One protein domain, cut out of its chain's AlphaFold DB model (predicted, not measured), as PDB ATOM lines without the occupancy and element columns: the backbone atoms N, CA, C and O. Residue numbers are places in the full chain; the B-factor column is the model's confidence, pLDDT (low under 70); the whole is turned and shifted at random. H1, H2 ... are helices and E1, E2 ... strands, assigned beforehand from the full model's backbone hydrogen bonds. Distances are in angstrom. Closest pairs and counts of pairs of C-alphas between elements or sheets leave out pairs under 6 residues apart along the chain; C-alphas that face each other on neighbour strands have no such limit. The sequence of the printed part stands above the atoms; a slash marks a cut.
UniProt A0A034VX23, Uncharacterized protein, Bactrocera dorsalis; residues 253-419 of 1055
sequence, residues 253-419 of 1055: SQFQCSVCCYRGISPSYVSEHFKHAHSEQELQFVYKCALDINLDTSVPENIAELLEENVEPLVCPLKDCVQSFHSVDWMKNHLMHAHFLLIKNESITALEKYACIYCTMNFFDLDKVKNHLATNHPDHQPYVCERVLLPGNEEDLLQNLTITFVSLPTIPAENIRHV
ATOM      1  N   SER A 253     -34.009 -40.713  27.077       81.50
ATOM      2  CA  SER A 253     -34.751 -41.084  28.286       81.50
ATOM      3  C   SER A 253     -33.837 -41.633  29.391       81.50
ATOM      4  O   SER A 253     -33.689 -42.844  29.582       81.50
ATOM      5  N   GLN A 254     -33.209 -40.713  30.130       79.25
ATOM      6  CA  GLN A 254     -32.242 -40.996  31.201       79.25
ATOM      7  C   GLN A 254     -32.849 -41.512  32.509       79.25
ATOM      8  O   GLN A 254     -32.110 -42.048  33.339       79.25
ATOM      9  N   PHE A 255     -34.147 -41.319  32.741       83.81
ATOM     10  CA  PHE A 255     -34.773 -41.601  34.030       83.81
ATOM     11  C   PHE A 255     -35.715 -42.793  33.911       83.81
ATOM     12  O   PHE A 255     -36.651 -42.766  33.121       83.81
ATOM     13  N   GLN A 256     -35.471 -43.843  34.694       85.19
ATOM     14  CA  GLN A 256     -36.203 -45.108  34.656       85.19
ATOM     15  C   GLN A 256     -37.049 -45.289  35.925       85.19
ATOM     16  O   GLN A 256     -36.615 -44.961  37.033       85.19
ATOM     17  N   CYS A 257     -38.262 -45.825  35.771       85.31
ATOM     18  CA  CYS A 257     -39.117 -46.218  36.892       85.31
ATOM     19  C   CYS A 257     -38.479 -47.360  37.704       85.31
ATOM     20  O   CYS A 257     -37.745 -48.179  37.157       85.31
ATOM     21  N   SER A 258     -38.781 -47.452  39.002       81.19
ATOM     22  CA  SER A 258     -38.348 -48.562  39.863       81.19
ATOM     23  C   SER A 258     -39.209 -49.828  39.767       81.19
ATOM     24  O   SER A 258     -38.918 -50.795  40.460       81.19
ATOM     25  N   VAL A 259     -40.285 -49.821  38.967       80.06
ATOM     26  CA  VAL A 259     -41.338 -50.863  38.989       80.06
ATOM     27  C   VAL A 259     -41.544 -51.547  37.633       80.06
ATOM     28  O   VAL A 259     -41.755 -52.756  37.574       80.06
ATOM     29  N   CYS A 260     -41.460 -50.800  36.530       85.19
ATOM     30  CA  CYS A 260     -41.571 -51.336  35.171       85.19
ATOM     31  C   CYS A 260     -40.683 -50.582  34.174       85.19
ATOM     32  O   CYS A 260     -40.147 -49.523  34.500       85.19
ATOM     33  N   CYS A 261     -40.557 -51.117  32.954       83.50
ATOM     34  CA  CYS A 261     -39.664 -50.644  31.881       83.50
ATOM     35  C   CYS A 261     -39.849 -49.190  31.419       83.50
ATOM     36  O   CYS A 261     -39.057 -48.725  30.603       83.50
ATOM     37  N   TYR A 262     -40.850 -48.473  31.937       86.25
ATOM     38  CA  TYR A 262     -41.036 -47.050  31.694       86.25
ATOM     39  C   TYR A 262     -39.745 -46.254  31.941       86.25
ATOM     40  O   TYR A 262     -39.128 -46.341  33.011       86.25
ATOM     41  N   ARG A 263     -39.392 -45.424  30.959       86.00
ATOM     42  CA  ARG A 263     -38.378 -44.378  31.071       86.00
ATOM     43  C   ARG A 263     -38.955 -43.036  30.626       86.00
ATOM     44  O   ARG A 263     -40.000 -43.010  29.989       86.00
ATOM     45  N   GLY A 264     -38.252 -41.948  30.929       83.81
ATOM     46  CA  GLY A 264     -38.490 -40.625  30.364       83.81
ATOM     47  C   GLY A 264     -37.254 -39.723  30.423       83.81
ATOM     48  O   GLY A 264     -36.296 -39.991  31.155       83.81
ATOM     49  N   ILE A 265     -37.284 -38.628  29.663       81.69
ATOM     50  CA  ILE A 265     -36.228 -37.604  29.594       81.69
ATOM     51  C   ILE A 265     -36.064 -36.830  30.912       81.69
ATOM     52  O   ILE A 265     -34.988 -36.316  31.200       81.69
ATOM     53  N   SER A 266     -37.104 -36.791  31.753       79.44
ATOM     54  CA  SER A 266     -37.093 -36.132  33.065       79.44
ATOM     55  C   SER A 266     -37.454 -37.105  34.199       79.44
ATOM     56  O   SER A 266     -38.254 -38.022  33.995       79.44
ATOM     57  N   PRO A 267     -36.950 -36.899  35.434       80.81
ATOM     58  CA  PRO A 267     -37.364 -37.717  36.575       80.81
ATOM     59  C   PRO A 267     -38.836 -37.456  36.929       80.81
ATOM     60  O   PRO A 267     -39.536 -38.337  37.420       80.81
ATOM     61  N   SER A 268     -39.338 -36.257  36.628       80.19
ATOM     62  CA  SER A 268     -40.715 -35.839  36.874       80.19
ATOM     63  C   SER A 268     -41.732 -36.595  36.013       80.19
ATOM     64  O   SER A 268     -42.793 -36.947  36.526       80.19
ATOM     65  N   TYR A 269     -41.401 -36.926  34.758       84.81
ATOM     66  CA  TYR A 269     -42.191 -37.854  33.934       84.81
ATOM     67  C   TYR A 269     -42.351 -39.222  34.623       84.81
ATOM     68  O   TYR A 269     -43.456 -39.759  34.674       84.81
ATOM     69  N   VAL A 270     -41.291 -39.746  35.252       84.38
ATOM     70  CA  VAL A 270     -41.342 -41.011  36.011       84.38
ATOM     71  C   VAL A 270     -42.263 -40.915  37.236       84.38
ATOM     72  O   VAL A 270     -42.962 -41.880  37.542       84.38
ATOM     73  N   SER A 271     -42.333 -39.759  37.912       81.50
ATOM     74  CA  SER A 271     -43.302 -39.540  39.002       81.50
ATOM     75  C   SER A 271     -44.743 -39.431  38.493       81.50
ATOM     76  O   SER A 271     -45.633 -40.030  39.096       81.50
ATOM     77  N   GLU A 272     -45.000 -38.743  37.373       81.44
ATOM     78  CA  GLU A 272     -46.348 -38.722  36.783       81.44
ATOM     79  C   GLU A 272     -46.786 -40.116  36.311       81.44
ATOM     80  O   GLU A 272     -47.919 -40.511  36.581       81.44
ATOM     81  N   HIS A 273     -45.896 -40.908  35.704       84.69
ATOM     82  CA  HIS A 273     -46.156 -42.323  35.408       84.69
ATOM     83  C   HIS A 273     -46.494 -43.112  36.683       84.69
ATOM     84  O   HIS A 273     -47.524 -43.786  36.734       84.69
ATOM     85  N   PHE A 274     -45.693 -42.979  37.747       80.88
ATOM     86  CA  PHE A 274     -45.909 -43.696  39.010       80.88
ATOM     87  C   PHE A 274     -47.302 -43.428  39.604       80.88
ATOM     88  O   PHE A 274     -47.997 -44.372  39.976       80.88
ATOM     89  N   LYS A 275     -47.762 -42.168  39.628       79.12
ATOM     90  CA  LYS A 275     -49.103 -41.806  40.135       79.12
ATOM     91  C   LYS A 275     -50.248 -42.517  39.408       79.12
ATOM     92  O   LYS A 275     -51.272 -42.786  40.027       79.12
ATOM     93  N   HIS A 276     -50.098 -42.780  38.109       76.25
ATOM     94  CA  HIS A 276     -51.173 -43.292  37.252       76.25
ATOM     95  C   HIS A 276     -51.067 -44.799  36.952       76.25
ATOM     96  O   HIS A 276     -52.069 -45.409  36.581       76.25
ATOM     97  N   ALA A 277     -49.882 -45.401  37.114       76.56
ATOM     98  CA  ALA A 277     -49.624 -46.821  36.858       76.56
ATOM     99  C   ALA A 277     -49.306 -47.645  38.124       76.56
ATOM    100  O   ALA A 277     -49.449 -48.868  38.100       76.56
ATOM    101  N   HIS A 278     -48.872 -47.002  39.214       79.25
ATOM    102  CA  HIS A 278     -48.328 -47.648  40.420       79.25
ATOM    103  C   HIS A 278     -48.887 -47.040  41.725       79.25
ATOM    104  O   HIS A 278     -48.215 -46.996  42.752       79.25
ATOM    105  N   SER A 279     -50.145 -46.588  41.701       70.06
ATOM    106  CA  SER A 279     -50.802 -45.837  42.787       70.06
ATOM    107  C   SER A 279     -50.933 -46.561  44.137       70.06
ATOM    108  O   SER A 279     -51.322 -45.933  45.117       70.06
ATOM    109  N   GLU A 280     -50.649 -47.864  44.198       67.56
ATOM    110  CA  GLU A 280     -50.761 -48.701  45.404       67.56
ATOM    111  C   GLU A 280     -49.413 -48.922  46.126       67.56
ATOM    112  O   GLU A 280     -49.368 -49.603  47.147       67.56
ATOM    113  N   GLN A 281     -48.304 -48.370  45.617       66.94
ATOM    114  CA  GLN A 281     -46.960 -48.588  46.167       66.94
ATOM    115  C   GLN A 281     -46.444 -47.370  46.951       66.94
ATOM    116  O   GLN A 281     -46.371 -46.258  46.433       66.94
ATOM    117  N   GLU A 282     -46.033 -47.588  48.205       55.19
ATOM    118  CA  GLU A 282     -45.654 -46.514  49.143       55.19
ATOM    119  C   GLU A 282     -44.283 -45.860  48.862       55.19
ATOM    120  O   GLU A 282     -43.984 -44.800  49.412       55.19
ATOM    121  N   LEU A 283     -43.433 -46.468  48.023       57.34
ATOM    122  CA  LEU A 283     -42.045 -46.039  47.803       57.34
ATOM    123  C   LEU A 283     -41.789 -45.613  46.351       57.34
ATOM    124  O   LEU A 283     -41.803 -46.434  45.436       57.34
ATOM    125  N   GLN A 284     -41.488 -44.326  46.159       65.44
ATOM    126  CA  GLN A 284     -41.163 -43.728  44.861       65.44
ATOM    127  C   GLN A 284     -39.646 -43.590  44.691       65.44
ATOM    128  O   GLN A 284     -39.033 -42.705  45.286       65.44
ATOM    129  N   PHE A 285     -39.042 -44.427  43.843       73.19
ATOM    130  CA  PHE A 285     -37.643 -44.276  43.432       73.19
ATOM    131  C   PHE A 285     -37.537 -44.090  41.916       73.19
ATOM    132  O   PHE A 285     -38.220 -44.755  41.137       73.19
ATOM    133  N   VAL A 286     -36.643 -43.196  41.500       79.56
ATOM    134  CA  VAL A 286     -36.295 -42.961  40.096       79.56
ATOM    135  C   VAL A 286     -34.830 -43.331  39.907       79.56
ATOM    136  O   VAL A 286     -33.972 -42.863  40.651       79.56
ATOM    137  N   TYR A 287     -34.522 -44.155  38.913       79.75
ATOM    138  CA  TYR A 287     -33.141 -44.489  38.570       79.75
ATOM    139  C   TYR A 287     -32.629 -43.547  37.481       79.75
ATOM    140  O   TYR A 287     -33.295 -43.387  36.461       79.75
ATOM    141  N   LYS A 288     -31.447 -42.944  37.668       78.06
ATOM    142  CA  LYS A 288     -30.727 -42.259  36.585       78.06
ATOM    143  C   LYS A 288     -29.752 -43.234  35.923       78.06
ATOM    144  O   LYS A 288     -28.951 -43.872  36.613       78.06
ATOM    145  N   CYS A 289     -29.819 -43.318  34.599       70.62
ATOM    146  CA  CYS A 289     -28.891 -44.080  33.764       70.62
ATOM    147  C   CYS A 289     -27.472 -43.488  33.813       70.62
ATOM    148  O   CYS A 289     -27.297 -42.309  34.123       70.62
ATOM    149  N   ALA A 290     -26.462 -44.294  33.476       59.06
ATOM    150  CA  ALA A 290     -25.053 -43.892  33.550       59.06
ATOM    151  C   ALA A 290     -24.615 -42.908  32.440       59.06
ATOM    152  O   ALA A 290     -23.558 -42.290  32.542       59.06
ATOM    153  N   LEU A 291     -25.427 -42.744  31.392       57.25
ATOM    154  CA  LEU A 291     -25.188 -41.804  30.298       57.25
ATOM    155  C   LEU A 291     -25.499 -40.359  30.732       57.25
ATOM    156  O   LEU A 291     -26.640 -39.901  30.627       57.25
ATOM    157  N   ASP A 292     -24.472 -39.617  31.155       51.50
ATOM    158  CA  ASP A 292     -24.513 -38.155  31.322       51.50
ATOM    159  C   ASP A 292     -24.535 -37.437  29.955       51.50
ATOM    160  O   ASP A 292     -23.629 -36.691  29.581       51.50
ATOM    161  N   ILE A 293     -25.610 -37.645  29.189       56.94
ATOM    162  CA  ILE A 293     -25.952 -36.745  28.083       56.94
ATOM    163  C   ILE A 293     -26.392 -35.425  28.725       56.94
ATOM    164  O   ILE A 293     -27.244 -35.420  29.618       56.94
ATOM    165  N   ASN A 294     -25.843 -34.294  28.288       53.03
ATOM    166  CA  ASN A 294     -26.415 -33.009  28.680       53.03
ATOM    167  C   ASN A 294     -27.825 -32.926  28.089       53.03
ATOM    168  O   ASN A 294     -27.982 -33.006  26.872       53.03
ATOM    169  N   LEU A 295     -28.841 -32.799  28.947       53.38
ATOM    170  CA  LEU A 295     -30.198 -32.490  28.511       53.38
ATOM    171  C   LEU A 295     -30.154 -31.106  27.869       53.38
ATOM    172  O   LEU A 295     -30.053 -30.104  28.580       53.38
ATOM    173  N   ASP A 296     -30.207 -31.047  26.542       54.59
ATOM    174  CA  ASP A 296     -30.376 -29.766  25.882       54.59
ATOM    175  C   ASP A 296     -31.809 -29.284  26.125       54.59
ATOM    176  O   ASP A 296     -32.783 -29.948  25.761       54.59
ATOM    177  N   THR A 297     -31.927 -28.151  26.812       57.88
ATOM    178  CA  THR A 297     -33.190 -27.444  27.051       57.88
ATOM    179  C   THR A 297     -33.399 -26.328  26.024       57.88
ATOM    180  O   THR A 297     -34.114 -25.361  26.298       57.88
ATOM    181  N   SER A 298     -32.721 -26.409  24.876       61.00
ATOM    182  CA  SER A 298     -33.030 -25.609  23.702       61.00
ATOM    183  C   SER A 298     -34.420 -25.947  23.156       61.00
ATOM    184  O   SER A 298     -34.968 -27.037  23.335       61.00
ATOM    185  N   VAL A 299     -35.001 -24.952  22.494       63.94
ATOM    186  CA  VAL A 299     -36.246 -25.074  21.737       63.94
ATOM    187  C   VAL A 299     -35.927 -25.896  20.477       63.94
ATOM    188  O   VAL A 299     -35.071 -25.443  19.718       63.94
ATOM    189  N   PRO A 300     -36.559 -27.070  20.245       69.56
ATOM    190  CA  PRO A 300     -36.214 -27.967  19.141       69.56
ATOM    191  C   PRO A 300     -36.064 -27.258  17.791       69.56
ATOM    192  O   PRO A 300     -36.974 -26.556  17.350       69.56
ATOM    193  N   GLU A 301     -34.925 -27.468  17.123       71.50
ATOM    194  CA  GLU A 301     -34.537 -26.734  15.906       71.50
ATOM    195  C   GLU A 301     -35.563 -26.863  14.764       71.50
ATOM    196  O   GLU A 301     -35.707 -25.955  13.949       71.50
ATOM    197  N   ASN A 302     -36.321 -27.964  14.735       79.69
ATOM    198  CA  ASN A 302     -37.340 -28.269  13.733       79.69
ATOM    199  C   ASN A 302     -38.782 -27.916  14.163       79.69
ATOM    200  O   ASN A 302     -39.738 -28.475  13.626       79.69
ATOM    201  N   ILE A 303     -38.983 -26.998  15.119       81.88
ATOM    202  CA  ILE A 303     -40.326 -26.699  15.657       81.88
ATOM    203  C   ILE A 303     -41.343 -26.222  14.611       81.88
ATOM    204  O   ILE A 303     -42.527 -26.505  14.767       81.88
ATOM    205  N   ALA A 304     -40.910 -25.550  13.539       81.69
ATOM    206  CA  ALA A 304     -41.806 -25.171  12.444       81.69
ATOM    207  C   ALA A 304     -42.399 -26.410  11.743       81.69
ATOM    208  O   ALA A 304     -43.607 -26.481  11.543       81.69
ATOM    209  N   GLU A 305     -41.565 -27.418  11.465       84.44
ATOM    210  CA  GLU A 305     -41.985 -28.691  10.866       84.44
ATOM    211  C   GLU A 305     -42.892 -29.480  11.822       84.44
ATOM    212  O   GLU A 305     -43.945 -29.969  11.418       84.44
ATOM    213  N   LEU A 306     -42.526 -29.552  13.110       84.12
ATOM    214  CA  LEU A 306     -43.320 -30.231  14.142       84.12
ATOM    215  C   LEU A 306     -44.711 -29.612  14.312       84.12
ATOM    216  O   LEU A 306     -45.691 -30.343  14.464       84.12
ATOM    217  N   LEU A 307     -44.809 -28.280  14.270       85.50
ATOM    218  CA  LEU A 307     -46.088 -27.577  14.274       85.50
ATOM    219  C   LEU A 307     -46.901 -27.907  13.017       85.50
ATOM    220  O   LEU A 307     -48.059 -28.295  13.145       85.50
ATOM    221  N   GLU A 308     -46.310 -27.777  11.826       84.44
ATOM    222  CA  GLU A 308     -46.995 -28.002  10.544       84.44
ATOM    223  C   GLU A 308     -47.447 -29.459  10.334       84.44
ATOM    224  O   GLU A 308     -48.471 -29.684   9.689       84.44
ATOM    225  N   GLU A 309     -46.745 -30.446  10.906       84.69
ATOM    226  CA  GLU A 309     -47.142 -31.861  10.853       84.69
ATOM    227  C   GLU A 309     -48.224 -32.233  11.889       84.69
ATOM    228  O   GLU A 309     -49.078 -33.070  11.593       84.69
ATOM    229  N   ASN A 310     -48.220 -31.629  13.087       85.25
ATOM    230  CA  ASN A 310     -49.024 -32.117  14.224       85.25
ATOM    231  C   ASN A 310     -50.164 -31.187  14.675       85.25
ATOM    232  O   ASN A 310     -51.156 -31.666  15.226       85.25
ATOM    233  N   VAL A 311     -50.064 -29.869  14.476       86.94
ATOM    234  CA  VAL A 311     -50.990 -28.894  15.079       86.94
ATOM    235  C   VAL A 311     -52.045 -28.432  14.070       86.94
ATOM    236  O   VAL A 311     -51.997 -27.332  13.517       86.94
ATOM    237  N   GLU A 312     -53.060 -29.279  13.871       85.38
ATOM    238  CA  GLU A 312     -54.258 -28.942  13.085       85.38
ATOM    239  C   GLU A 312     -54.945 -27.660  13.622       85.38
ATOM    240  O   GLU A 312     -54.928 -27.408  14.835       85.38
ATOM    241  N   PRO A 313     -55.567 -26.819  12.774       85.44
ATOM    242  CA  PRO A 313     -56.303 -25.643  13.236       85.44
ATOM    243  C   PRO A 313     -57.584 -26.049  13.985       85.44
ATOM    244  O   PRO A 313     -58.273 -26.994  13.605       85.44
ATOM    245  N   LEU A 314     -57.943 -25.299  15.031       84.25
ATOM    246  CA  LEU A 314     -59.197 -25.490  15.761       84.25
ATOM    247  C   LEU A 314     -60.375 -25.237  14.815       84.25
ATOM    248  O   LEU A 314     -60.547 -24.115  14.342       84.25
ATOM    249  N   VAL A 315     -61.208 -26.244  14.565       85.56
ATOM    250  CA  VAL A 315     -62.459 -26.100  13.800       85.56
ATOM    251  C   VAL A 315     -63.576 -25.614  14.725       85.56
ATOM    252  O   VAL A 315     -63.679 -26.063  15.868       85.56
ATOM    253  N   CYS A 316     -64.432 -24.706  14.248       85.06
ATOM    254  CA  CYS A 316     -65.550 -24.194  15.041       85.06
ATOM    255  C   CYS A 316     -66.467 -25.345  15.531       85.06
ATOM    256  O   CYS A 316     -66.916 -26.156  14.719       85.06
ATOM    257  N   PRO A 317     -66.795 -25.437  16.838       79.50
ATOM    258  CA  PRO A 317     -67.615 -26.527  17.384       79.50
ATOM    259  C   PRO A 317     -69.093 -26.499  16.945       79.50
ATOM    260  O   PRO A 317     -69.844 -27.434  17.231       79.50
ATOM    261  N   LEU A 318     -69.537 -25.439  16.262       80.12
ATOM    262  CA  LEU A 318     -70.915 -25.275  15.802       80.12
ATOM    263  C   LEU A 318     -71.085 -25.860  14.393       80.12
ATOM    264  O   LEU A 318     -70.430 -25.433  13.450       80.12
ATOM    265  N   LYS A 319     -72.005 -26.825  14.257       71.44
ATOM    266  CA  LYS A 319     -72.158 -27.714  13.083       71.44
ATOM    267  C   LYS A 319     -72.361 -27.015  11.735       71.44
ATOM    268  O   LYS A 319     -72.074 -27.621  10.708       71.44
ATOM    269  N   ASP A 320     -72.859 -25.784  11.748       78.06
ATOM    270  CA  ASP A 320     -73.160 -24.986  10.554       78.06
ATOM    271  C   ASP A 320     -72.016 -24.022  10.176       78.06
ATOM    272  O   ASP A 320     -72.169 -23.194   9.278       78.06
ATOM    273  N   CYS A 321     -70.865 -24.108  10.857       84.38
ATOM    274  CA  CYS A 321     -69.688 -23.286  10.604       84.38
ATOM    275  C   CYS A 321     -68.493 -24.125  10.128       84.38
ATOM    276  O   CYS A 321     -68.159 -25.151  10.711       84.38
ATOM    277  N   VAL A 322     -67.819 -23.644   9.080       84.19
ATOM    278  CA  VAL A 322     -66.610 -24.258   8.493       84.19
ATOM    279  C   VAL A 322     -65.342 -23.434   8.743       84.19
ATOM    280  O   VAL A 322     -64.325 -23.653   8.097       84.19
ATOM    281  N   GLN A 323     -65.406 -22.432   9.625       85.69
ATOM    282  CA  GLN A 323     -64.245 -21.611   9.972       85.69
ATOM    283  C   GLN A 323     -63.319 -22.360  10.936       85.69
ATOM    284  O   GLN A 323     -63.781 -23.055  11.847       85.69
ATOM    285  N   SER A 324     -62.016 -22.178  10.742       87.00
ATOM    286  CA  SER A 324     -60.965 -22.784  11.553       87.00
ATOM    287  C   SER A 324     -59.848 -21.783  11.833       87.00
ATOM    288  O   SER A 324     -59.496 -21.015  10.941       87.00
ATOM    289  N   PHE A 325     -59.285 -21.823  13.040       87.25
ATOM    290  CA  PHE A 325     -58.291 -20.861  13.530       87.25
ATOM    291  C   PHE A 325     -57.142 -21.586  14.232       87.25
ATOM    292  O   PHE A 325     -57.359 -22.585  14.918       87.25
ATOM    293  N   HIS A 326     -55.915 -21.100  14.082       85.19
ATOM    294  CA  HIS A 326     -54.749 -21.688  14.741       85.19
ATOM    295  C   HIS A 326     -54.741 -21.360  16.239       85.19
ATOM    296  O   HIS A 326     -54.512 -22.255  17.064       85.19
ATOM    297  N   SER A 327     -55.062 -20.112  16.595       85.38
ATOM    298  CA  SER A 327     -55.151 -19.644  17.976       85.38
ATOM    299  C   SER A 327     -56.563 -19.726  18.571       85.38
ATOM    300  O   SER A 327     -57.601 -19.517  17.935       85.38
ATOM    301  N   VAL A 328     -56.589 -19.966  19.878       85.69
ATOM    302  CA  VAL A 328     -57.780 -19.959  20.730       85.69
ATOM    303  C   VAL A 328     -58.406 -18.570  20.793       85.69
ATOM    304  O   VAL A 328     -59.617 -18.466  20.949       85.69
ATOM    305  N   ASP A 329     -57.621 -17.499  20.694       84.38
ATOM    306  CA  ASP A 329     -58.142 -16.138  20.830       84.38
ATOM    307  C   ASP A 329     -58.843 -15.659  19.551       84.38
ATOM    308  O   ASP A 329     -59.915 -15.058  19.645       84.38
ATOM    309  N   TRP A 330     -58.360 -16.046  18.363       85.25
ATOM    310  CA  TRP A 330     -59.138 -15.899  17.129       85.25
ATOM    311  C   TRP A 330     -60.396 -16.786  17.132       85.25
ATOM    312  O   TRP A 330     -61.478 -16.293  16.803       85.25
ATOM    313  N   MET A 331     -60.321 -18.034  17.621       86.25
ATOM    314  CA  MET A 331     -61.508 -18.889  17.804       86.25
ATOM    315  C   MET A 331     -62.536 -18.283  18.784       86.25
ATOM    316  O   MET A 331     -63.733 -18.264  18.491       86.25
ATOM    317  N   LYS A 332     -62.104 -17.725  19.924       83.25
ATOM    318  CA  LYS A 332     -62.978 -16.999  20.867       83.25
ATOM    319  C   LYS A 332     -63.638 -15.800  20.197       83.25
ATOM    320  O   LYS A 332     -64.852 -15.652  20.305       83.25
ATOM    321  N   ASN A 333     -62.865 -14.970  19.497       84.25
ATOM    322  CA  ASN A 333     -63.382 -13.797  18.794       84.25
ATOM    323  C   ASN A 333     -64.415 -14.204  17.731       84.25
ATOM    324  O   ASN A 333     -65.486 -13.604  17.653       84.25
ATOM    325  N   HIS A 334     -64.159 -15.275  16.978       86.56
ATOM    326  CA  HIS A 334     -65.124 -15.860  16.050       86.56
ATOM    327  C   HIS A 334     -66.413 -16.318  16.761       86.56
ATOM    328  O   HIS A 334     -67.508 -15.902  16.377       86.56
ATOM    329  N   LEU A 335     -66.312 -17.101  17.838       83.94
ATOM    330  CA  LEU A 335     -67.472 -17.562  18.612       83.94
ATOM    331  C   LEU A 335     -68.261 -16.405  19.257       83.94
ATOM    332  O   LEU A 335     -69.489 -16.461  19.327       83.94
ATOM    333  N   MET A 336     -67.586 -15.335  19.678       82.19
ATOM    334  CA  MET A 336     -68.205 -14.140  20.259       82.19
ATOM    335  C   MET A 336     -68.857 -13.218  19.217       82.19
ATOM    336  O   MET A 336     -69.875 -12.600  19.525       82.19
ATOM    337  N   HIS A 337     -68.305 -13.105  18.004       81.94
ATOM    338  CA  HIS A 337     -68.744 -12.110  17.012       81.94
ATOM    339  C   HIS A 337     -69.536 -12.683  15.829       81.94
ATOM    340  O   HIS A 337     -70.433 -12.004  15.335       81.94
ATOM    341  N   ALA A 338     -69.259 -13.916  15.392       83.31
ATOM    342  CA  ALA A 338     -70.047 -14.603  14.362       83.31
ATOM    343  C   ALA A 338     -71.202 -15.426  14.962       83.31
ATOM    344  O   ALA A 338     -72.246 -15.578  14.327       83.31
ATOM    345  N   HIS A 339     -71.031 -15.933  16.189       83.19
ATOM    346  CA  HIS A 339     -71.997 -16.817  16.856       83.19
ATOM    347  C   HIS A 339     -72.569 -16.268  18.176       83.19
ATOM    348  O   HIS A 339     -73.395 -16.929  18.800       83.19
ATOM    349  N   PHE A 340     -72.185 -15.049  18.578       80.81
ATOM    350  CA  PHE A 340     -72.725 -14.326  19.742       80.81
ATOM    351  C   PHE A 340     -72.653 -15.090  21.082       80.81
ATOM    352  O   PHE A 340     -73.457 -14.849  21.987       80.81
ATOM    353  N   LEU A 341     -71.688 -16.004  21.239       76.44
ATOM    354  CA  LEU A 341     -71.525 -16.775  22.470       76.44
ATOM    355  C   LEU A 341     -70.951 -15.917  23.610       76.44
ATOM    356  O   LEU A 341     -70.019 -15.133  23.433       76.44
ATOM    357  N   LEU A 342     -71.487 -16.107  24.817       69.75
ATOM    358  CA  LEU A 342     -70.979 -15.474  26.036       69.75
ATOM    359  C   LEU A 342     -69.649 -16.108  26.466       69.75
ATOM    360  O   LEU A 342     -69.517 -17.325  26.453       69.75
ATOM    361  N   ILE A 343     -68.715 -15.297  26.973       60.84
ATOM    362  CA  ILE A 343     -67.354 -15.700  27.405       60.84
ATOM    363  C   ILE A 343     -67.340 -16.872  28.417       60.84
ATOM    364  O   ILE A 343     -66.349 -17.586  28.522       60.84
ATOM    365  N   LYS A 344     -68.434 -17.083  29.163       60.75
ATOM    366  CA  LYS A 344     -68.604 -18.181  30.136       60.75
ATOM    367  C   LYS A 344     -69.333 -19.419  29.582       60.75
ATOM    368  O   LYS A 344     -69.740 -20.268  30.364       60.75
ATOM    369  N   ASN A 345     -69.572 -19.495  28.274       67.75
ATOM    370  CA  ASN A 345     -70.164 -20.671  27.641       67.75
ATOM    371  C   ASN A 345     -69.173 -21.846  27.708       67.75
ATOM    372  O   ASN A 345     -67.978 -21.658  27.475       67.75
ATOM    373  N   GLU A 346     -69.667 -23.050  27.991       63.72
ATOM    374  CA  GLU A 346     -68.855 -24.267  28.075       63.72
ATOM    375  C   GLU A 346     -68.072 -24.537  26.780       63.72
ATOM    376  O   GLU A 346     -66.911 -24.929  26.841       63.72
ATOM    377  N   SER A 347     -68.630 -24.208  25.608       63.50
ATOM    378  CA  SER A 347     -67.933 -24.299  24.314       63.50
ATOM    379  C   SER A 347     -66.752 -23.330  24.158       63.50
ATOM    380  O   SER A 347     -65.964 -23.494  23.235       63.50
ATOM    381  N   ILE A 348     -66.624 -22.318  25.027       66.31
ATOM    382  CA  ILE A 348     -65.469 -21.405  25.092       66.31
ATOM    383  C   ILE A 348     -64.481 -21.844  26.183       66.31
ATOM    384  O   ILE A 348     -63.272 -21.731  25.986       66.31
ATOM    385  N   THR A 349     -64.957 -22.371  27.318       67.00
ATOM    386  CA  THR A 349     -64.075 -22.858  28.397       67.00
ATOM    387  C   THR A 349     -63.490 -24.245  28.133       67.00
ATOM    388  O   THR A 349     -62.458 -24.570  28.710       67.00
ATOM    389  N   ALA A 350     -64.110 -25.043  27.259       71.06
ATOM    390  CA  ALA A 350     -63.615 -26.343  26.806       71.06
ATOM    391  C   ALA A 350     -62.770 -26.274  25.516       71.06
ATOM    392  O   ALA A 350     -62.408 -27.320  24.983       71.06
ATOM    393  N   LEU A 351     -62.449 -25.072  25.006       80.75
ATOM    394  CA  LEU A 351     -61.531 -24.927  23.871       80.75
ATOM    395  C   LEU A 351     -60.167 -25.538  24.206       80.75
ATOM    396  O   LEU A 351     -59.615 -25.326  25.289       80.75
ATOM    397  N   GLU A 352     -59.616 -26.278  23.252       81.31
ATOM    398  CA  GLU A 352     -58.408 -27.075  23.440       81.31
ATOM    399  C   GLU A 352     -57.163 -26.176  23.410       81.31
ATOM    400  O   GLU A 352     -56.507 -25.992  22.385       81.31
ATOM    401  N   LYS A 353     -56.882 -25.537  24.550       84.50
ATOM    402  CA  LYS A 353     -55.871 -24.481  24.687       84.50
ATOM    403  C   LYS A 353     -54.447 -24.922  24.330       84.50
ATOM    404  O   LYS A 353     -53.637 -24.093  23.914       84.50
ATOM    405  N   TYR A 354     -54.154 -26.201  24.512       87.75
ATOM    406  CA  TYR A 354     -52.831 -26.786  24.370       87.75
ATOM    407  C   TYR A 354     -52.855 -27.865  23.287       87.75
ATOM    408  O   TYR A 354     -53.632 -28.808  23.395       87.75
ATOM    409  N   ALA A 355     -52.004 -27.757  22.271       88.25
ATOM    410  CA  ALA A 355     -51.757 -28.818  21.296       88.25
ATOM    411  C   ALA A 355     -50.385 -29.446  21.545       88.25
ATOM    412  O   ALA A 355     -49.401 -28.733  21.768       88.25
ATOM    413  N   CYS A 356     -50.302 -30.774  21.508       89.19
ATOM    414  CA  CYS A 356     -49.013 -31.449  21.499       89.19
ATOM    415  C   CYS A 356     -48.268 -31.104  20.199       89.19
ATOM    416  O   CYS A 356     -48.879 -31.040  19.137       89.19
ATOM    417  N   ILE A 357     -46.951 -30.886  20.263       88.06
ATOM    418  CA  ILE A 357     -46.131 -30.676  19.052       88.06
ATOM    419  C   ILE A 357     -45.559 -31.990  18.493       88.06
ATOM    420  O   ILE A 357     -44.781 -31.970  17.548       88.06
ATOM    421  N   TYR A 358     -45.930 -33.123  19.095       85.25
ATOM    422  CA  TYR A 358     -45.398 -34.458  18.799       85.25
ATOM    423  C   TYR A 358     -46.479 -35.469  18.360       85.25
ATOM    424  O   TYR A 358     -46.154 -36.610  18.035       85.25
ATOM    425  N   CYS A 359     -47.757 -35.077  18.397       85.50
ATOM    426  CA  CYS A 359     -48.893 -35.781  17.794       85.50
ATOM    427  C   CYS A 359     -50.106 -34.837  17.695       85.50
ATOM    428  O   CYS A 359     -50.131 -33.782  18.325       85.50
ATOM    429  N   THR A 360     -51.161 -35.249  16.989       85.69
ATOM    430  CA  THR A 360     -52.403 -34.477  16.775       85.69
ATOM    431  C   THR A 360     -53.340 -34.380  17.997       85.69
ATOM    432  O   THR A 360     -54.531 -34.096  17.852       85.69
ATOM    433  N   MET A 361     -52.844 -34.627  19.215       82.25
ATOM    434  CA  MET A 361     -53.647 -34.550  20.441       82.25
ATOM    435  C   MET A 361     -53.671 -33.137  21.028       82.25
ATOM    436  O   MET A 361     -52.631 -32.541  21.321       82.25
ATOM    437  N   ASN A 362     -54.882 -32.638  21.277       86.62
ATOM    438  CA  ASN A 362     -55.125 -31.367  21.950       86.62
ATOM    439  C   ASN A 362     -55.731 -31.571  23.352       86.62
ATOM    440  O   ASN A 362     -56.315 -32.607  23.672       86.62
ATOM    441  N   PHE A 363     -55.605 -30.550  24.200       85.81
ATOM    442  CA  PHE A 363     -55.987 -30.579  25.608       85.81
ATOM    443  C   PHE A 363     -56.500 -29.214  26.074       85.81
ATOM    444  O   PHE A 363     -55.900 -28.171  25.812       85.81
ATOM    445  N   PHE A 364     -57.587 -29.214  26.846       83.75
ATOM    446  CA  PHE A 364     -58.090 -28.018  27.536       83.75
ATOM    447  C   PHE A 364     -57.412 -27.760  28.897       83.75
ATOM    448  O   PHE A 364     -57.575 -26.687  29.472       83.75
ATOM    449  N   ASP A 365     -56.667 -28.736  29.423       82.44
ATOM    450  CA  ASP A 365     -56.076 -28.722  30.766       82.44
ATOM    451  C   ASP A 365     -54.592 -29.125  30.741       82.44
ATOM    452  O   ASP A 365     -54.191 -30.026  30.006       82.44
ATOM    453  N   LEU A 366     -53.790 -28.469  31.582       82.94
ATOM    454  CA  LEU A 366     -52.341 -28.633  31.642       82.94
ATOM    455  C   LEU A 366     -51.912 -29.904  32.393       82.94
ATOM    456  O   LEU A 366     -50.870 -30.470  32.065       82.94
ATOM    457  N   ASP A 367     -52.682 -30.389  33.370       82.69
ATOM    458  CA  ASP A 367     -52.333 -31.638  34.063       82.69
ATOM    459  C   ASP A 367     -52.605 -32.862  33.171       82.69
ATOM    460  O   ASP A 367     -51.807 -33.805  33.150       82.69
ATOM    461  N   LYS A 368     -53.629 -32.796  32.307       84.19
ATOM    462  CA  LYS A 368     -53.778 -33.722  31.172       84.19
ATOM    463  C   LYS A 368     -52.600 -33.664  30.196       84.19
ATOM    464  O   LYS A 368     -52.122 -34.728  29.811       84.19
ATOM    465  N   VAL A 369     -52.097 -32.474  29.839       85.44
ATOM    466  CA  VAL A 369     -50.887 -32.331  28.997       85.44
ATOM    467  C   VAL A 369     -49.687 -33.027  29.645       85.44
ATOM    468  O   VAL A 369     -49.023 -33.812  28.976       85.44
ATOM    469  N   LYS A 370     -49.424 -32.810  30.942       84.19
ATOM    470  CA  LYS A 370     -48.306 -33.462  31.658       84.19
ATOM    471  C   LYS A 370     -48.401 -34.986  31.619       84.19
ATOM    472  O   LYS A 370     -47.410 -35.649  31.331       84.19
ATOM    473  N   ASN A 371     -49.588 -35.533  31.892       83.25
ATOM    474  CA  ASN A 371     -49.830 -36.975  31.851       83.25
ATOM    475  C   ASN A 371     -49.660 -37.522  30.422       83.25
ATOM    476  O   ASN A 371     -48.951 -38.505  30.221       83.25
ATOM    477  N   HIS A 372     -50.227 -36.851  29.416       85.12
ATOM    478  CA  HIS A 372     -50.070 -37.229  28.013       85.12
ATOM    479  C   HIS A 372     -48.604 -37.215  27.558       85.12
ATOM    480  O   HIS A 372     -48.144 -38.218  27.014       85.12
ATOM    481  N   LEU A 373     -47.864 -36.133  27.817       85.06
ATOM    482  CA  LEU A 373     -46.447 -36.024  27.470       85.06
ATOM    483  C   LEU A 373     -45.636 -37.133  28.150       85.06
ATOM    484  O   LEU A 373     -44.928 -37.864  27.468       85.06
ATOM    485  N   ALA A 374     -45.823 -37.354  29.455       84.00
ATOM    486  CA  ALA A 374     -45.147 -38.438  30.162       84.00
ATOM    487  C   ALA A 374     -45.487 -39.830  29.588       84.00
ATOM    488  O   ALA A 374     -44.599 -40.667  29.467       84.00
ATOM    489  N   THR A 375     -46.746 -40.108  29.233       78.50
ATOM    490  CA  THR A 375     -47.191 -41.463  28.840       78.50
ATOM    491  C   THR A 375     -47.112 -41.774  27.342       78.50
ATOM    492  O   THR A 375     -47.149 -42.949  26.987       78.50
ATOM    493  N   ASN A 376     -47.002 -40.768  26.467       79.75
ATOM    494  CA  ASN A 376     -46.987 -40.942  25.001       79.75
ATOM    495  C   ASN A 376     -45.741 -40.334  24.335       79.75
ATOM    496  O   ASN A 376     -45.350 -40.790  23.264       79.75
ATOM    497  N   HIS A 377     -45.101 -39.349  24.974       82.69
ATOM    498  CA  HIS A 377     -43.876 -38.696  24.497       82.69
ATOM    499  C   HIS A 377     -42.768 -38.659  25.576       82.69
ATOM    500  O   HIS A 377     -42.161 -37.604  25.784       82.69
ATOM    501  N   PRO A 378     -42.490 -39.777  26.288       83.38
ATOM    502  CA  PRO A 378     -41.544 -39.792  27.406       83.38
ATOM    503  C   PRO A 378     -40.140 -39.306  27.026       83.38
ATOM    504  O   PRO A 378     -39.437 -38.745  27.864       83.38
ATOM    505  N   ASP A 379     -39.737 -39.507  25.775       79.31
ATOM    506  CA  ASP A 379     -38.411 -39.180  25.254       79.31
ATOM    507  C   ASP A 379     -38.283 -37.747  24.719       79.31
ATOM    508  O   ASP A 379     -37.197 -37.336  24.314       79.31
ATOM    509  N   HIS A 380     -39.374 -36.979  24.698       81.50
ATOM    510  CA  HIS A 380     -39.377 -35.598  24.231       81.50
ATOM    511  C   HIS A 380     -39.443 -34.613  25.397       81.50
ATOM    512  O   HIS A 380     -40.161 -34.821  26.382       81.50
ATOM    513  N   GLN A 381     -38.709 -33.505  25.263       79.88
ATOM    514  CA  GLN A 381     -38.803 -32.373  26.183       79.88
ATOM    515  C   GLN A 381     -40.269 -31.908  26.310       79.88
ATOM    516  O   GLN A 381     -41.016 -31.989  25.335       79.88
ATOM    517  N   PRO A 382     -40.707 -31.406  27.481       84.56
ATOM    518  CA  PRO A 382     -42.111 -31.099  27.751       84.56
ATOM    519  C   PRO A 382     -42.589 -29.792  27.088       84.56
ATOM    520  O   PRO A 382     -43.154 -28.921  27.747       84.56
ATOM    521  N   TYR A 383     -42.363 -29.626  25.786       86.38
ATOM    522  CA  TYR A 383     -42.897 -28.514  25.008       86.38
ATOM    523  C   TYR A 383     -44.334 -28.785  24.567       86.38
ATOM    524  O   TYR A 383     -44.692 -29.887  24.152       86.38
ATOM    525  N   VAL A 384     -45.157 -27.742  24.623       87.94
ATOM    526  CA  VAL A 384     -46.533 -27.751  24.133       87.94
ATOM    527  C   VAL A 384     -46.798 -26.475  23.340       87.94
ATOM    528  O   VAL A 384     -46.302 -25.402  23.693       87.94
ATOM    529  N   CYS A 385     -47.589 -26.575  22.275       88.19
ATOM    530  CA  CYS A 385     -48.119 -25.407  21.592       88.19
ATOM    531  C   CYS A 385     -49.296 -24.876  22.414       88.19
ATOM    532  O   CYS A 385     -50.406 -25.414  22.390       88.19
ATOM    533  N   GLU A 386     -49.051 -23.826  23.185       86.88
ATOM    534  CA  GLU A 386     -50.109 -23.022  23.766       86.88
ATOM    535  C   GLU A 386     -50.677 -22.149  22.643       86.88
ATOM    536  O   GLU A 386     -49.983 -21.292  22.092       86.88
ATOM    537  N   ARG A 387     -51.937 -22.396  22.264       85.94
ATOM    538  CA  ARG A 387     -52.612 -21.785  21.104       85.94
ATOM    539  C   ARG A 387     -52.994 -20.315  21.357       85.94
ATOM    540  O   ARG A 387     -54.147 -19.916  21.219       85.94
ATOM    541  N   VAL A 388     -52.019 -19.514  21.761       84.19
ATOM    542  CA  VAL A 388     -52.076 -18.084  22.073       84.19
ATOM    543  C   VAL A 388     -50.962 -17.417  21.271       84.19
ATOM    544  O   VAL A 388     -49.849 -17.944  21.217       84.19
ATOM    545  N   LEU A 389     -51.250 -16.285  20.631       82.38
ATOM    546  CA  LEU A 389     -50.276 -15.598  19.780       82.38
ATOM    547  C   LEU A 389     -49.120 -14.999  20.595       82.38
ATOM    548  O   LEU A 389     -49.313 -14.494  21.703       82.38
ATOM    549  N   LEU A 390     -47.916 -15.045  20.023       76.38
ATOM    550  CA  LEU A 390     -46.708 -14.472  20.611       76.38
ATOM    551  C   LEU A 390     -46.856 -12.945  20.813       76.38
ATOM    552  O   LEU A 390     -47.427 -12.269  19.952       76.38
ATOM    553  N   PRO A 391     -46.330 -12.361  21.912       71.44
ATOM    554  CA  PRO A 391     -46.538 -10.946  22.232       71.44
ATOM    555  C   PRO A 391     -45.997  -9.979  21.165       71.44
ATOM    556  O   PRO A 391     -44.801  -9.689  21.122       71.44
ATOM    557  N   GLY A 392     -46.903  -9.435  20.349       66.81
ATOM    558  CA  GLY A 392     -46.599  -8.515  19.247       66.81
ATOM    559  C   GLY A 392     -47.115  -8.972  17.878       66.81
ATOM    560  O   GLY A 392     -47.151  -8.154  16.964       66.81
ATOM    561  N   ASN A 393     -47.557 -10.227  17.749       73.88
ATOM    562  CA  ASN A 393     -48.108 -10.772  16.509       73.88
ATOM    563  C   ASN A 393     -49.646 -10.746  16.557       73.88
ATOM    564  O   ASN A 393     -50.242 -11.266  17.498       73.88
ATOM    565  N   GLU A 394     -50.291 -10.163  15.540       73.00
ATOM    566  CA  GLU A 394     -51.763 -10.108  15.433       73.00
ATOM    567  C   GLU A 394     -52.338 -11.159  14.456       73.00
ATOM    568  O   GLU A 394     -53.514 -11.513  14.549       73.00
ATOM    569  N   GLU A 395     -51.514 -11.689  13.544       79.25
ATOM    570  CA  GLU A 395     -51.925 -12.644  12.505       79.25
ATOM    571  C   GLU A 395     -52.011 -14.086  13.029       79.25
ATOM    572  O   GLU A 395     -51.066 -14.587  13.643       79.25
ATOM    573  N   ASP A 396     -53.114 -14.777  12.718       83.25
ATOM    574  CA  ASP A 396     -53.414 -16.164  13.116       83.25
ATOM    575  C   ASP A 396     -52.625 -17.216  12.307       83.25
ATOM    576  O   ASP A 396     -53.189 -18.129  11.708       83.25
ATOM    577  N   LEU A 397     -51.300 -17.066  12.255       82.31
ATOM    578  CA  LEU A 397     -50.387 -18.026  11.634       82.31
ATOM    579  C   LEU A 397     -49.910 -19.056  12.657       82.31
ATOM    580  O   LEU A 397     -49.682 -18.744  13.827       82.31
ATOM    581  N   LEU A 398     -49.686 -20.285  12.201       81.00
ATOM    582  CA  LEU A 398     -49.252 -21.391  13.051       81.00
ATOM    583  C   LEU A 398     -47.890 -21.120  13.720       81.00
ATOM    584  O   LEU A 398     -47.703 -21.406  14.900       81.00
ATOM    585  N   GLN A 399     -46.973 -20.485  12.989       80.69
ATOM    586  CA  GLN A 399     -45.641 -20.093  13.452       80.69
ATOM    587  C   GLN A 399     -45.674 -18.893  14.426       80.69
ATOM    588  O   GLN A 399     -44.665 -18.592  15.060       80.69
ATOM    589  N   ASN A 400     -46.828 -18.225  14.583       83.50
ATOM    590  CA  ASN A 400     -47.037 -17.148  15.557       83.50
ATOM    591  C   ASN A 400     -47.563 -17.648  16.916       83.50
ATOM    592  O   ASN A 400     -47.764 -16.824  17.811       83.50
ATOM    593  N   LEU A 401     -47.819 -18.950  17.089       85.38
ATOM    594  CA  LEU A 401     -48.300 -19.517  18.356       85.38
ATOM    595  C   LEU A 401     -47.183 -19.646  19.405       85.38
ATOM    596  O   LEU A 401     -45.998 -19.752  19.091       85.38
ATOM    597  N   THR A 402     -47.567 -19.661  20.681       84.69
ATOM    598  CA  THR A 402     -46.629 -19.720  21.805       84.69
ATOM    599  C   THR A 402     -46.194 -21.159  22.092       84.69
ATOM    600  O   THR A 402     -47.001 -22.002  22.478       84.69
ATOM    601  N   ILE A 403     -44.897 -21.440  21.974       84.94
ATOM    602  CA  ILE A 403     -44.307 -22.686  22.477       84.94
ATOM    603  C   ILE A 403     -43.980 -22.523  23.966       84.94
ATOM    604  O   ILE A 403     -43.090 -21.758  24.338       84.94
ATOM    605  N   THR A 404     -44.686 -23.265  24.817       83.38
ATOM    606  CA  THR A 404     -44.528 -23.239  26.278       83.38
ATOM    607  C   THR A 404     -43.817 -24.509  26.749       83.38
ATOM    608  O   THR A 404     -44.254 -25.618  26.451       83.38
ATOM    609  N   PHE A 405     -42.738 -24.365  27.528       82.12
ATOM    610  CA  PHE A 405     -42.137 -25.478  28.275       82.12
ATOM    611  C   PHE A 405     -42.967 -25.741  29.538       82.12
ATOM    612  O   PHE A 405     -43.098 -24.870  30.403       82.12
ATOM    613  N   VAL A 406     -43.549 -26.931  29.656       79.69
ATOM    614  CA  VAL A 406     -44.416 -27.308  30.774       79.69
ATOM    615  C   VAL A 406     -43.563 -27.684  31.983       79.69
ATOM    616  O   VAL A 406     -42.984 -28.765  32.042       79.69
ATOM    617  N   SER A 407     -43.515 -26.805  32.983       67.75
ATOM    618  CA  SER A 407     -42.833 -27.077  34.253       67.75
ATOM    619  C   SER A 407     -43.442 -28.282  34.982       67.75
ATOM    620  O   SER A 407     -44.611 -28.273  35.382       67.75
ATOM    621  N   LEU A 408     -42.618 -29.310  35.182       68.56
ATOM    622  CA  LEU A 408     -42.948 -30.559  35.868       68.56
ATOM    623  C   LEU A 408     -42.528 -30.501  37.357       68.56
ATOM    624  O   LEU A 408     -41.675 -29.685  37.712       68.56
ATOM    625  N   PRO A 409     -43.092 -31.336  38.256       65.31
ATOM    626  CA  PRO A 409     -42.745 -31.295  39.679       65.31
ATOM    627  C   PRO A 409     -41.289 -31.707  39.951       65.31
ATOM    628  O   PRO A 409     -40.848 -32.783  39.543       65.31
ATOM    629  N   THR A 410     -40.553 -30.876  40.690       64.94
ATOM    630  CA  THR A 410     -39.183 -31.171  41.138       64.94
ATOM    631  C   THR A 410     -39.172 -32.335  42.127       64.94
ATOM    632  O   THR A 410     -39.883 -32.304  43.130       64.94
ATOM    633  N   ILE A 411     -38.331 -33.340  41.877       69.31
ATOM    634  CA  ILE A 411     -38.178 -34.511  42.752       69.31
ATOM    635  C   ILE A 411     -36.991 -34.302  43.711       69.31
ATOM    636  O   ILE A 411     -35.930 -33.866  43.255       69.31
ATOM    637  N   PRO A 412     -37.128 -34.606  45.020       71.88
ATOM    638  CA  PRO A 412     -36.014 -34.594  45.967       71.88
ATOM    639  C   PRO A 412     -34.865 -35.508  45.529       71.88
ATOM    640  O   PRO A 412     -35.091 -36.640  45.098       71.88
ATOM    641  N   ALA A 413     -33.623 -35.040  45.673       65.50
ATOM    642  CA  ALA A 413     -32.440 -35.775  45.220       65.50
ATOM    643  C   ALA A 413     -32.280 -37.146  45.908       65.50
ATOM    644  O   ALA A 413     -31.785 -38.080  45.284       65.50
ATOM    645  N   GLU A 414     -32.764 -37.301  47.147       68.44
ATOM    646  CA  GLU A 414     -32.803 -38.587  47.865       68.44
ATOM    647  C   GLU A 414     -33.623 -39.690  47.164       68.44
ATOM    648  O   GLU A 414     -33.360 -40.875  47.373       68.44
ATOM    649  N   ASN A 415     -34.570 -39.322  46.292       71.12
ATOM    650  CA  ASN A 415     -35.396 -40.267  45.535       71.12
ATOM    651  C   ASN A 415     -34.782 -40.636  44.170       71.12
ATOM    652  O   ASN A 415     -35.322 -41.503  43.479       71.12
ATOM    653  N   ILE A 416     -33.661 -40.011  43.782       76.62
ATOM    654  CA  ILE A 416     -32.942 -40.280  42.529       76.62
ATOM    655  C   ILE A 416     -31.722 -41.164  42.821       76.62
ATOM    656  O   ILE A 416     -30.755 -40.746  43.457       76.62
ATOM    657  N   ARG A 417     -31.744 -42.404  42.328       77.00
ATOM    658  CA  ARG A 417     -30.659 -43.380  42.492       77.00
ATOM    659  C   ARG A 417     -29.787 -43.426  41.239       77.00
ATOM    660  O   ARG A 417     -30.273 -43.738  40.156       77.00
ATOM    661  N   HIS A 418     -28.493 -43.158  41.384       68.69
ATOM    662  CA  HIS A 418     -27.525 -43.309  40.294       68.69
ATOM    663  C   HIS A 418     -27.098 -44.774  40.142       68.69
ATOM    664  O   HIS A 418     -26.634 -45.384  41.107       68.69
ATOM    665  N   VAL A 419     -27.198 -45.323  38.929       61.12
ATOM    666  CA  VAL A 419     -26.644 -46.648  38.608       61.12
ATOM    667  C   VAL A 419     -25.127 -46.523  38.428       61.12
ATOM    668  O   VAL A 419     -24.655 -45.955  37.446       61.12
TER     669      VAL A 419
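AT A GLANCE: This is residues 253 to 419 of the 1055 residues of an uncharacterized protein of Bactrocera dorsalis (UniProt A0A034VX23). Three small units stand in a row: at one end a small sheet, E1, E2 and E6, with H1 over one face; in the middle the sheet E3, E4 and E5 between H5 and H2; at the other end H3 and H4 with the loops beside them. The printed part runs out along the row and comes back, and E6 joins E1 and E2. The 167 printed residues hold, in order, E1 H1 E2 H2 H3 H4 E3 H5 E4 E5 E6, a mixed class with 68 residues in named elements, under half. One sheet runs E1, E2, E6, mixed; the other runs E3, E4, E5, antiparallel. The whole is elongated, 59 by 36 by 23 A, and only just loose, close to compact, with a radius of gyration of the C-alphas of 18.7 A.

HOW THE PARTS SIT: E1, residues 255 to 257, is antiparallel to E2, residues 286 to 288, with N 256 and O 287 2.8 A apart. E6, residues 416 to 418, is parallel to E2, with N 417 and O 286 2.8 A apart. H1, residues 267 to 277, is on this sheet at a height of 7.2 A, over E1 and along the strands; this makes two layers, a helix on one face of a sheet. H1 and H5, residues 366 to 376, touch about perpendicular at 90 degrees, the closest C-alphas being those of Tyr 269 and Ala 374, 4.8 A apart. E4, residues 383 to 389, is antiparallel to E3, residues 354 to 356, with N 355 and O 385 2.8 A apart. E4 and E5, residues 401 to 405, form a hairpin, with N 386 and O 402 2.8 A apart. H5 is on this sheet along the strands; H2, residues 303 to 310, is on the opposite face, across the strands, only just over E4 with 3 C-alphas. H3, residues 328 to 337, is on it but over none of the strands; its closest C-alpha to E4 is Val 328, 5.5 A from that of Arg 387. H3 and H4, residues 346 to 349, are close but not clearly touching, with C-alphas 332 and 348 6.6 A apart. Every O i to N i+4 pair is within hydrogen-bond range in H1, H2, H3 and H5; H4 is too short for one.

IN THESE COORDINATES: E1 begins at C-alpha 255, (-34.773, -41.601, 34.030). H1 spans 15.3 A, H2 10.3 A, H3 14.0 A, H5 15.0 A, E4 15.8 A and E5 13.1 A. H3 ends at C-alpha 337, (-68.744, -12.110, 17.012), and E6 at C-alpha 418, (-27.525, -43.309, 40.294).

THE WHOLE: The C-alphas of Phe 340 and Val 419 are the two farthest apart, 59.4 A. The printed part has no cut. The links E2 to H2, H2 to H3 and E4 to E5 are long. The mean pLDDT of the printed part is 78.3, and 34 residues are under 70, among them 290 to 300 and 342 to 349.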